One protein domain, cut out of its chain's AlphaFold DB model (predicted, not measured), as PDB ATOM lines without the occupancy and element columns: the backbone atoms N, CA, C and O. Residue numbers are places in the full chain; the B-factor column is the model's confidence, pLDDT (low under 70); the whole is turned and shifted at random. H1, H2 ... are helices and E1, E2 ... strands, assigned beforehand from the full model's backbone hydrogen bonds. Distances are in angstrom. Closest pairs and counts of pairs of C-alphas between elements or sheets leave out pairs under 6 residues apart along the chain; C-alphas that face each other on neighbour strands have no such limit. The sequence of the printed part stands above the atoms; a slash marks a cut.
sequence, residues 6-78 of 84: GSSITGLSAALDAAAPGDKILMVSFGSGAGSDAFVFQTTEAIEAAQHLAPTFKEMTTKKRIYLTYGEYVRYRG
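Overview. This is residues 6 to 78 of the 84 residues of the protein "Hydroxymethylglutaryl-CoA synthase" of Bacteroidetes bacterium (UniProt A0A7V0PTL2). H1 packs between the hairpin E1-E2 and H3 in a flat shape, from which residues 59 to 67 stick out as an arm toward H4. The 73 printed residues, mixed in class, include named helices and strands in the order H1, E1, E2, H2, H3, H4. The whole is only just loose, close to extended: radius of gyration of the C-alphas 16.6 A, spans 48 by 36 by 12 A.

Arrangement. H1, residues 6 to 16, and E1, residues 24 to 28, have closest C-alphas Leu 12 and Met 27, 6.8 A. E1 and E2, residues 38 to 42, form an antiparallel hairpin, with N 25 and O 41 within hydrogen-bond range, 2.9 A. H3, residues 57 to 62, touches H1, closest C-alphas Phe 57 and Ala 14, 5.4 A. H2, residues 46 to 50, and H4, residues 70 to 76, touch no helix. In H1 to H4 every O i to N i+4 pair is within hydrogen-bond range.

Along the chain. H1 begins at C-alpha 6 (231.180, 129.580, 149.308) and is 15.2 A long; H4 ends at C-alpha 76 (231.666, 108.940, 146.246).

Size, cuts and confidence. The printed part has no cut, no link is long, and no printed residue is under 70 in pLDDT.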
ATOM      1  N   GLY A   6     230.327 129.272 150.453       97.25
ATOM      2  CA  GLY A   6     231.180 129.580 149.308       97.25
ATOM      3  C   GLY A   6     230.451 130.254 148.141       97.25
ATOM      4  O   GLY A   6     231.122 130.743 147.235       97.25
ATOM      5  N   SER A   7     229.114 130.283 148.120       97.44
ATOM      6  CA  SER A   7     228.337 130.713 146.949       97.44
ATOM      7  C   SER A   7     228.554 132.189 146.612       97.44
ATOM      8  O   SER A   7     228.860 132.509 145.465       97.44
ATOM      9  N   SER A   8     228.450 133.084 147.598       97.88
ATOM     10  CA  SER A   8     228.622 134.531 147.390       97.88
ATOM     11  C   SER A   8     230.046 134.881 146.960       97.88
ATOM     12  O   SER A   8     230.227 135.604 145.986       97.88
ATOM     13  N   ILE A   9     231.056 134.301 147.615       97.31
ATOM     14  CA  ILE A   9     232.472 134.543 147.295       97.31
ATOM     15  C   ILE A   9     232.844 133.979 145.921       97.31
ATOM     16  O   ILE A   9     233.580 134.609 145.168       97.31
ATOM     17  N   THR A  10     232.292 132.823 145.550       97.12
ATOM     18  CA  THR A  10     232.489 132.248 144.211       97.12
ATOM     19  C   THR A  10     231.874 133.145 143.131       97.12
ATOM     20  O   THR A  10     232.485 133.360 142.087       97.12
ATOM     21  N   GLY A  11     230.689 133.709 143.390       97.75
ATOM     22  CA  GLY A  11     230.068 134.706 142.517       97.75
ATOM     23  C   GLY A  11     230.893 135.991 142.410       97.75
ATOM     24  O   GLY A  11     231.099 136.489 141.306       97.75
ATOM     25  N   LEU A  12     231.423 136.487 143.533       98.31
ATOM     26  CA  LEU A  12     232.311 137.649 143.558       98.31
ATOM     27  C   LEU A  12     233.589 137.403 142.747       98.31
ATOM     28  O   LEU A  12     233.968 138.265 141.967       98.31
ATOM     29  N   SER A  13     234.215 136.226 142.861       97.50
ATOM     30  CA  SER A  13     235.383 135.861 142.045       97.50
ATOM     31  C   SER A  13     235.072 135.931 140.550       97.50
ATOM     32  O   SER A  13     235.845 136.509 139.798       97.50
ATOM     33  N   ALA A  14     233.923 135.401 140.120       97.44
ATOM     34  CA  ALA A  14     233.513 135.463 138.719       97.44
ATOM     35  C   ALA A  14     233.232 136.899 138.242       97.44
ATOM     36  O   ALA A  14     233.495 137.220 137.087       97.44
ATOM     37  N   ALA A  15     232.696 137.758 139.117       98.06
ATOM     38  CA  ALA A  15     232.504 139.174 138.818       98.06
ATOM     39  C   ALA A  15     233.847 139.909 138.699       98.06
ATOM     40  O   ALA A  15     234.038 140.679 137.765       98.06
ATOM     41  N   LEU A  16     234.792 139.633 139.604       98.12
ATOM     42  CA  LEU A  16     236.134 140.215 139.579       98.12
ATOM     43  C   LEU A  16     236.926 139.802 138.336       98.12
ATOM     44  O   LEU A  16     237.650 140.635 137.814       98.12
ATOM     45  N   ASP A  17     236.751 138.583 137.821       97.69
ATOM     46  CA  ASP A  17     237.379 138.137 136.564       97.69
ATOM     47  C   ASP A  17     236.908 138.922 135.324       97.69
ATOM     48  O   ASP A  17     237.574 138.887 134.293       97.69
ATOM     49  N   ALA A  18     235.745 139.579 135.392       96.56
ATOM     50  CA  ALA A  18     235.124 140.282 134.266       96.56
ATOM     51  C   ALA A  18     235.053 141.807 134.448       96.56
ATOM     52  O   ALA A  18     234.591 142.500 133.542       96.56
ATOM     53  N   ALA A  19     235.453 142.320 135.612       98.06
ATOM     54  CA  ALA A  19     235.332 143.731 135.954       98.06
ATOM     55  C   ALA A  19     236.448 144.580 135.329       98.06
ATOM     56  O   ALA A  19     237.585 144.125 135.190       98.06
ATOM     57  N   ALA A  20     236.127 145.834 135.013       98.19
ATOM     58  CA  ALA A  20     237.079 146.865 134.612       98.19
ATOM     59  C   ALA A  20     237.470 147.748 135.813       98.19
ATOM     60  O   ALA A  20     236.759 147.752 136.825       98.19
ATOM     61  N   PRO A  21     238.577 148.511 135.747       98.56
ATOM     62  CA  PRO A  21     238.897 149.515 136.760       98.56
ATOM     63  C   PRO A  21     237.753 150.519 136.980       98.56
ATOM     64  O   PRO A  21     237.157 151.028 136.033       98.56
ATOM     65  N   GLY A  22     237.437 150.812 138.246       98.50
ATOM     66  CA  GLY A  22     236.389 151.761 138.631       98.50
ATOM     67  C   GLY A  22     234.966 151.191 138.717       98.50
ATOM     68  O   GLY A  22     234.091 151.869 139.265       98.50
ATOM     69  N   ASP A  23     234.730 149.960 138.259       98.69
ATOM     70  CA  ASP A  23     233.448 149.269 138.413       98.69
ATOM     71  C   ASP A  23     233.041 149.125 139.884       98.69
ATOM     72  O   ASP A  23     233.864 148.920 140.782       98.69
ATOM     73  N   LYS A  24     231.728 149.182 140.131       98.56
ATOM     74  CA  LYS A  24     231.137 148.925 141.448       98.56
ATOM     75  C   LYS A  24     230.418 147.585 141.466       98.56
ATOM     76  O   LYS A  24     229.576 147.318 140.615       98.56
ATOM     77  N   ILE A  25     230.699 146.776 142.484       98.69
ATOM     78  CA  ILE A  25     230.114 145.443 142.665       98.69
ATOM     79  C   ILE A  25     229.407 145.399 144.020       98.69
ATOM     80  O   ILE A  25     230.034 145.609 145.057       98.69
ATOM     81  N   LEU A  26     228.105 145.099 144.018       98.62
ATOM     82  CA  LEU A  26     227.334 144.808 145.228       98.62
ATOM     83  C   LEU A  26     227.246 143.290 145.414       98.62
ATOM     84  O   LEU A  26     226.648 142.595 144.594       98.62
ATOM     85  N   MET A  27     227.807 142.782 146.510       98.62
ATOM     86  CA  MET A  27     227.677 141.384 146.915       98.62
ATOM     87  C   MET A  27     226.779 141.292 148.148       98.62
ATOM     88  O   MET A  27     227.038 141.958 149.148       98.62
ATOM     89  N   VAL A  28     225.764 140.429 148.092       98.50
ATOM     90  CA  VAL A  28     224.853 140.162 149.212       98.50
ATOM     91  C   VAL A  28     224.834 138.662 149.494       98.50
ATOM     92  O   VAL A  28     224.593 137.859 148.591       98.50
ATOM     93  N   SER A  29     225.133 138.273 150.733       98.38
ATOM     94  CA  SER A  29     225.118 136.881 151.192       98.38
ATOM     95  C   SER A  29     223.779 136.516 151.841       98.38
ATOM     96  O   SER A  29     222.959 137.380 152.148       98.38
ATOM     97  N   PHE A  30     223.549 135.226 152.082       98.31
ATOM     98  CA  PHE A  30     222.446 134.770 152.922       98.31
ATOM     99  C   PHE A  30     222.826 133.484 153.655       98.31
ATOM    100  O   PHE A  30     223.344 132.545 153.043       98.31
ATOM    101  N   GLY A  31     222.520 133.430 154.950       98.19
ATOM    102  CA  GLY A  31     222.597 132.234 155.781       98.19
ATOM    103  C   GLY A  31     221.254 131.956 156.456       98.19
ATOM    104  O   GLY A  31     220.647 132.855 157.037       98.19
ATOM    105  N   SER A  32     220.781 130.710 156.387       96.62
ATOM    106  CA  SER A  32     219.528 130.285 157.023       96.62
ATOM    107  C   SER A  32     219.611 130.378 158.554       96.62
ATOM    108  O   SER A  32     220.604 129.951 159.136       96.62
ATOM    109  N   GLY A  33     218.565 130.914 159.200       96.38
ATOM    110  CA  GLY A  33     218.538 131.160 160.651       96.38
ATOM    111  C   GLY A  33     217.835 132.448 161.135       96.38
ATOM    112  O   GLY A  33     217.120 132.381 162.123       96.38
ATOM    113  N   ALA A  34     217.923 133.630 160.518       92.88
ATOM    114  CA  ALA A  34     218.572 134.024 159.271       92.88
ATOM    115  C   ALA A  34     219.407 135.305 159.421       92.88
ATOM    116  O   ALA A  34     219.134 136.139 160.282       92.88
ATOM    117  N   GLY A  35     220.401 135.454 158.545       97.94
ATOM    118  CA  GLY A  35     221.280 136.618 158.471       97.94
ATOM    119  C   GLY A  35     221.784 136.860 157.050       97.94
ATOM    120  O   GLY A  35     221.758 135.961 156.202       97.94
ATOM    121  N   SER A  36     222.209 138.090 156.784       98.25
ATOM    122  CA  SER A  36     222.720 138.524 155.486       98.25
ATOM    123  C   SER A  36     223.763 139.614 155.690       98.25
ATOM    124  O   SER A  36     223.552 140.517 156.498       98.25
ATOM    125  N   ASP A  37     224.849 139.528 154.929       98.44
ATOM    126  CA  ASP A  37     225.894 140.543 154.879       98.44
ATOM    127  C   ASP A  37     225.926 141.163 153.483       98.44
ATOM    128  O   ASP A  37     225.876 140.450 152.474       98.44
ATOM    129  N   ALA A  38     226.038 142.490 153.420       98.50
ATOM    130  CA  ALA A  38     226.114 143.239 152.173       98.50
ATOM    131  C   ALA A  38     227.407 144.055 152.107       98.50
ATOM    132  O   ALA A  38     227.753 144.772 153.046       98.50
ATOM    133  N   PHE A  39     228.093 143.974 150.969       98.62
ATOM    134  CA  PHE A  39     229.348 144.674 150.710       98.62
ATOM    135  C   PHE A  39     229.292 145.368 149.353       98.62
ATOM    136  O   PHE A  39     228.837 144.780 148.370       98.62
ATOM    137  N   VAL A  40     229.800 146.598 149.293       98.50
ATOM    138  CA  VAL A  40     230.046 147.309 148.035       98.50
ATOM    139  C   VAL A  40     231.549 147.385 147.820       98.50
ATOM    140  O   VAL A  40     232.272 147.931 148.651       98.50
ATOM    141  N   PHE A  41     232.003 146.856 146.693       98.50
ATOM    142  CA  PHE A  41     233.381 146.955 146.237       98.50
ATOM    143  C   PHE A  41     233.471 147.978 145.112       98.50
ATOM    144  O   PHE A  41     232.548 148.096 144.304       98.50
ATOM    145  N   GLN A  42     234.596 148.681 145.046       98.56
ATOM    146  CA  GLN A  42     235.002 149.440 143.873       98.56
ATOM    147  C   GLN A  42     236.344 148.886 143.406       98.56
ATOM    148  O   GLN A  42     237.289 148.803 144.194       98.56
ATOM    149  N   THR A  43     236.412 148.459 142.153       98.38
ATOM    150  CA  THR A  43     237.644 147.935 141.566       98.38
ATOM    151  C   THR A  43     238.640 149.068 141.334       98.38
ATOM    152  O   THR A  43     238.283 150.238 141.180       98.38
ATOM    153  N   THR A  44     239.920 148.713 141.326       98.50
ATOM    154  CA  THR A  44     241.026 149.648 141.089       98.50
ATOM    155  C   THR A  44     241.786 149.224 139.840       98.50
ATOM    156  O   THR A  44     241.614 148.098 139.379       98.50
ATOM    157  N   GLU A  45     242.680 150.078 139.348       98.44
ATOM    158  CA  GLU A  45     243.594 149.760 138.237       98.44
ATOM    159  C   GLU A  45     244.404 148.471 138.471       98.44
ATOM    160  O   GLU A  45     244.757 147.764 137.533       98.44
ATOM    161  N   ALA A  46     244.654 148.100 139.735       97.81
ATOM    162  CA  ALA A  46     245.380 146.874 140.069       97.81
ATOM    163  C   ALA A  46     244.665 145.589 139.608       97.81
ATOM    164  O   ALA A  46     245.287 144.526 139.584       97.81
ATOM    165  N   ILE A  47     243.376 145.663 139.252       97.75
ATOM    166  CA  ILE A  47     242.607 144.494 138.824       97.75
ATOM    167  C   ILE A  47     243.138 143.894 137.519       97.75
ATOM    168  O   ILE A  47     243.210 142.671 137.413       97.75
ATOM    169  N   GLU A  48     243.616 144.727 136.590       96.44
ATOM    170  CA  GLU A  48     244.150 144.279 135.297       96.44
ATOM    171  C   GLU A  48     245.390 143.391 135.475       96.44
ATOM    172  O   GLU A  48     245.559 142.381 134.793       96.44
ATOM    173  N   ALA A  49     246.240 143.729 136.449       95.94
ATOM    174  CA  ALA A  49     247.421 142.939 136.779       95.94
ATOM    175  C   ALA A  49     247.082 141.662 137.569       95.94
ATOM    176  O   ALA A  49     247.846 140.698 137.528       95.94
ATOM    177  N   ALA A  50     245.963 141.644 138.301       95.62
ATOM    178  CA  ALA A  50     245.604 140.555 139.206       95.62
ATOM    179  C   ALA A  50     244.819 139.413 138.533       95.62
ATOM    180  O   ALA A  50     245.054 138.249 138.864       95.62
ATOM    181  N   GLN A  51     243.919 139.716 137.587       94.12
ATOM    182  CA  GLN A  51     242.968 138.760 136.977       94.12
ATOM    183  C   GLN A  51     243.619 137.531 136.320       94.12
ATOM    184  O   GLN A  51     242.978 136.491 136.174       94.12
ATOM    185  N   HIS A  52     244.887 137.625 135.916       90.56
ATOM    186  CA  HIS A  52     245.578 136.566 135.171       90.56
ATOM    187  C   HIS A  52     246.736 135.917 135.934       90.56
ATOM    188  O   HIS A  52     247.470 135.103 135.375       90.56
ATOM    189  N   LEU A  53     246.880 136.220 137.228       96.94
ATOM    190  CA  LEU A  53     247.844 135.539 138.100       96.94
ATOM    191  C   LEU A  53     247.388 134.124 138.495       96.94
ATOM    192  O   LEU A  53     248.186 133.334 138.998       96.94
ATOM    193  N   ALA A  54     246.117 133.791 138.264       95.25
ATOM    194  CA  ALA A  54     245.527 132.479 138.499       95.25
ATOM    195  C   ALA A  54     244.496 132.143 137.402       95.25
ATOM    196  O   ALA A  54     244.050 133.040 136.686       95.25
ATOM    197  N   PRO A  55     244.098 130.864 137.245       95.44
ATOM    198  CA  PRO A  55     243.009 130.500 136.346       95.44
ATOM    199  C   PRO A  55     241.702 131.187 136.744       95.44
ATOM    200  O   PRO A  55     241.334 131.185 137.919       95.44
ATOM    201  N   THR A  56     240.964 131.685 135.758       95.50
ATOM    202  CA  THR A  56     239.661 132.325 135.990       95.50
ATOM    203  C   THR A  56     238.624 131.316 136.492       95.50
ATOM    204  O   THR A  56     238.705 130.107 136.228       95.50
ATOM    205  N   PHE A  57     237.563 131.802 137.129       95.06
ATOM    206  CA  PHE A  57     236.405 131.016 137.542       95.06
ATOM    207  C   PHE A  57     235.849 130.168 136.389       95.06
ATOM    208  O   PHE A  57     235.550 128.976 136.552       95.06
ATOM    209  N   LYS A  58     235.736 130.757 135.191       94.00
ATOM    210  CA  LYS A  58     235.245 130.046 134.004       94.00
ATOM    211  C   LYS A  58     236.183 128.908 133.624       94.00
ATOM    212  O   LYS A  58     235.713 127.810 133.331       94.00
ATOM    213  N   GLU A  59     237.493 129.119 133.657       94.75
ATOM    214  CA  GLU A  59     238.469 128.071 133.356       94.75
ATOM    215  C   GLU A  59     238.436 126.941 134.383       94.75
ATOM    216  O   GLU A  59     238.359 125.772 133.996       94.75
ATOM    217  N   MET A  60     238.416 127.277 135.675       93.50
ATOM    218  CA  MET A  60     238.359 126.297 136.761       93.50
ATOM    219  C   MET A  60     237.104 125.424 136.682       93.50
ATOM    220  O   MET A  60     237.176 124.213 136.887       93.50
ATOM    221  N   THR A  61     235.951 126.010 136.349       92.19
ATOM    222  CA  THR A  61     234.667 125.294 136.356       92.19
ATOM    223  C   THR A  61     234.320 124.595 135.048       92.19
ATOM    224  O   THR A  61     233.394 123.780 135.029       92.19
ATOM    225  N   THR A  62     235.016 124.880 133.944       91.31
ATOM    226  CA  THR A  62     234.715 124.289 132.624       91.31
ATOM    227  C   THR A  62     235.779 123.316 132.132       91.31
ATOM    228  O   THR A  62     235.413 122.294 131.559       91.31
ATOM    229  N   LYS A  63     237.072 123.570 132.379       88.50
ATOM    230  CA  LYS A  63     238.162 122.806 131.745       88.50
ATOM    231  C   LYS A  63     238.390 121.409 132.336       88.50
ATOM    232  O   LYS A  63     238.907 120.547 131.638       88.50
ATOM    233  N   LYS A  64     238.035 121.163 133.603       83.19
ATOM    234  CA  LYS A  64     238.370 119.915 134.329       83.19
ATOM    235  C   LYS A  64     237.140 119.173 134.863       83.19
ATOM    236  O   LYS A  64     237.106 118.757 136.019       83.19
ATOM    237  N   ARG A  65     236.097 119.039 134.041       90.19
ATOM    238  CA  ARG A  65     234.877 118.318 134.431       90.19
ATOM    239  C   ARG A  65     235.058 116.814 134.261       90.19
ATOM    240  O   ARG A  65     235.402 116.356 133.178       90.19
ATOM    241  N   ILE A  66     234.754 116.062 135.313       93.56
ATOM    242  CA  ILE A  66     234.587 114.609 135.262       93.56
ATOM    243  C   ILE A  66     233.099 114.344 135.459       93.56
ATOM    244  O   ILE A  66     232.542 114.672 136.508       93.56
ATOM    245  N   TYR A  67     232.445 113.819 134.426       95.56
ATOM    246  CA  TYR A  67     231.043 113.432 134.516       95.56
ATOM    247  C   TYR A  67     230.930 112.099 135.243       95.56
ATOM    248  O   TYR A  67     231.707 111.184 134.990       95.56
ATOM    249  N   LEU A  68     229.955 112.018 136.141       97.12
ATOM    250  CA  LEU A  68     229.656 110.824 136.912       97.12
ATOM    251  C   LEU A  68     228.232 110.388 136.600       97.12
ATOM    252  O   LEU A  68     227.323 111.216 136.480       97.12
ATOM    253  N   THR A  69     228.027 109.084 136.540       98.25
ATOM    254  CA  THR A  69     226.703 108.496 136.706       98.25
ATOM    255  C   THR A  69     226.179 108.789 138.113       98.25
ATOM    256  O   THR A  69     226.931 109.083 139.048       98.25
ATOM    257  N   TYR A  70     224.864 108.671 138.300       97.88
ATOM    258  CA  TYR A  70     224.280 108.839 139.629       97.88
ATOM    259  C   TYR A  70     224.847 107.825 140.635       97.88
ATOM    260  O   TYR A  70     225.146 108.205 141.764       97.88
ATOM    261  N   GLY A  71     225.065 106.575 140.200       97.56
ATOM    262  CA  GLY A  71     225.668 105.506 141.002       97.56
ATOM    263  C   GLY A  71     227.069 105.857 141.514       97.56
ATOM    264  O   GLY A  71     227.344 105.728 142.707       97.56
ATOM    265  N   GLU A  72     227.940 106.375 140.644       97.62
ATOM    266  CA  GLU A  72     229.276 106.847 141.036       97.62
ATOM    267  C   GLU A  72     229.202 108.035 142.001       97.62
ATOM    268  O   GLU A  72     229.906 108.054 143.011       97.62
ATOM    269  N   TYR A  73     228.310 109.000 141.745       97.56
ATOM    270  CA  TYR A  73     228.098 110.140 142.639       97.56
ATOM    271  C   TYR A  73     227.670 109.696 144.044       97.56
ATOM    272  O   TYR A  73     228.274 110.127 145.030       97.56
ATOM    273  N   VAL A  74     226.647 108.839 144.169       97.75
ATOM    274  CA  VAL A  74     226.160 108.399 145.488       97.75
ATOM    275  C   VAL A  74     227.185 107.528 146.208       97.75
ATOM    276  O   VAL A  74     227.305 107.645 147.426       97.75
ATOM    277  N   ARG A  75     227.987 106.744 145.473       96.50
ATOM    278  CA  ARG A  75     229.142 106.020 146.023       96.50
ATOM    279  C   ARG A  75     230.187 106.986 146.587       96.50
ATOM    280  O   ARG A  75     230.536 106.873 147.755       96.50
ATOM    281  N   TYR A  76     230.654 107.964 145.804       96.56
ATOM    282  CA  TYR A  76     231.666 108.940 146.246       96.56
ATOM    283  C   TYR A  76     231.186 109.836 147.388       96.56
ATOM    284  O   TYR A  76     231.987 110.289 148.200       96.56
ATOM    285  N   ARG A  77     229.881 110.106 147.463       96.56
ATOM    286  CA  ARG A  77     229.283 110.902 148.541       96.56
ATOM    287  C   ARG A  77     228.878 110.083 149.767       96.56
ATOM    288  O   ARG A  77     228.308 110.683 150.674       96.56
ATOM    289  N   GLY A  78     229.134 108.771 149.796       96.25
ATOM    290  CA  GLY A  78     228.795 107.908 150.934       96.25
ATOM    291  C   GLY A  78     227.290 107.815 151.198       96.25
ATOM    292  O   GLY A  78     226.864 107.744 152.343       96.25
TER     293      GLY A  78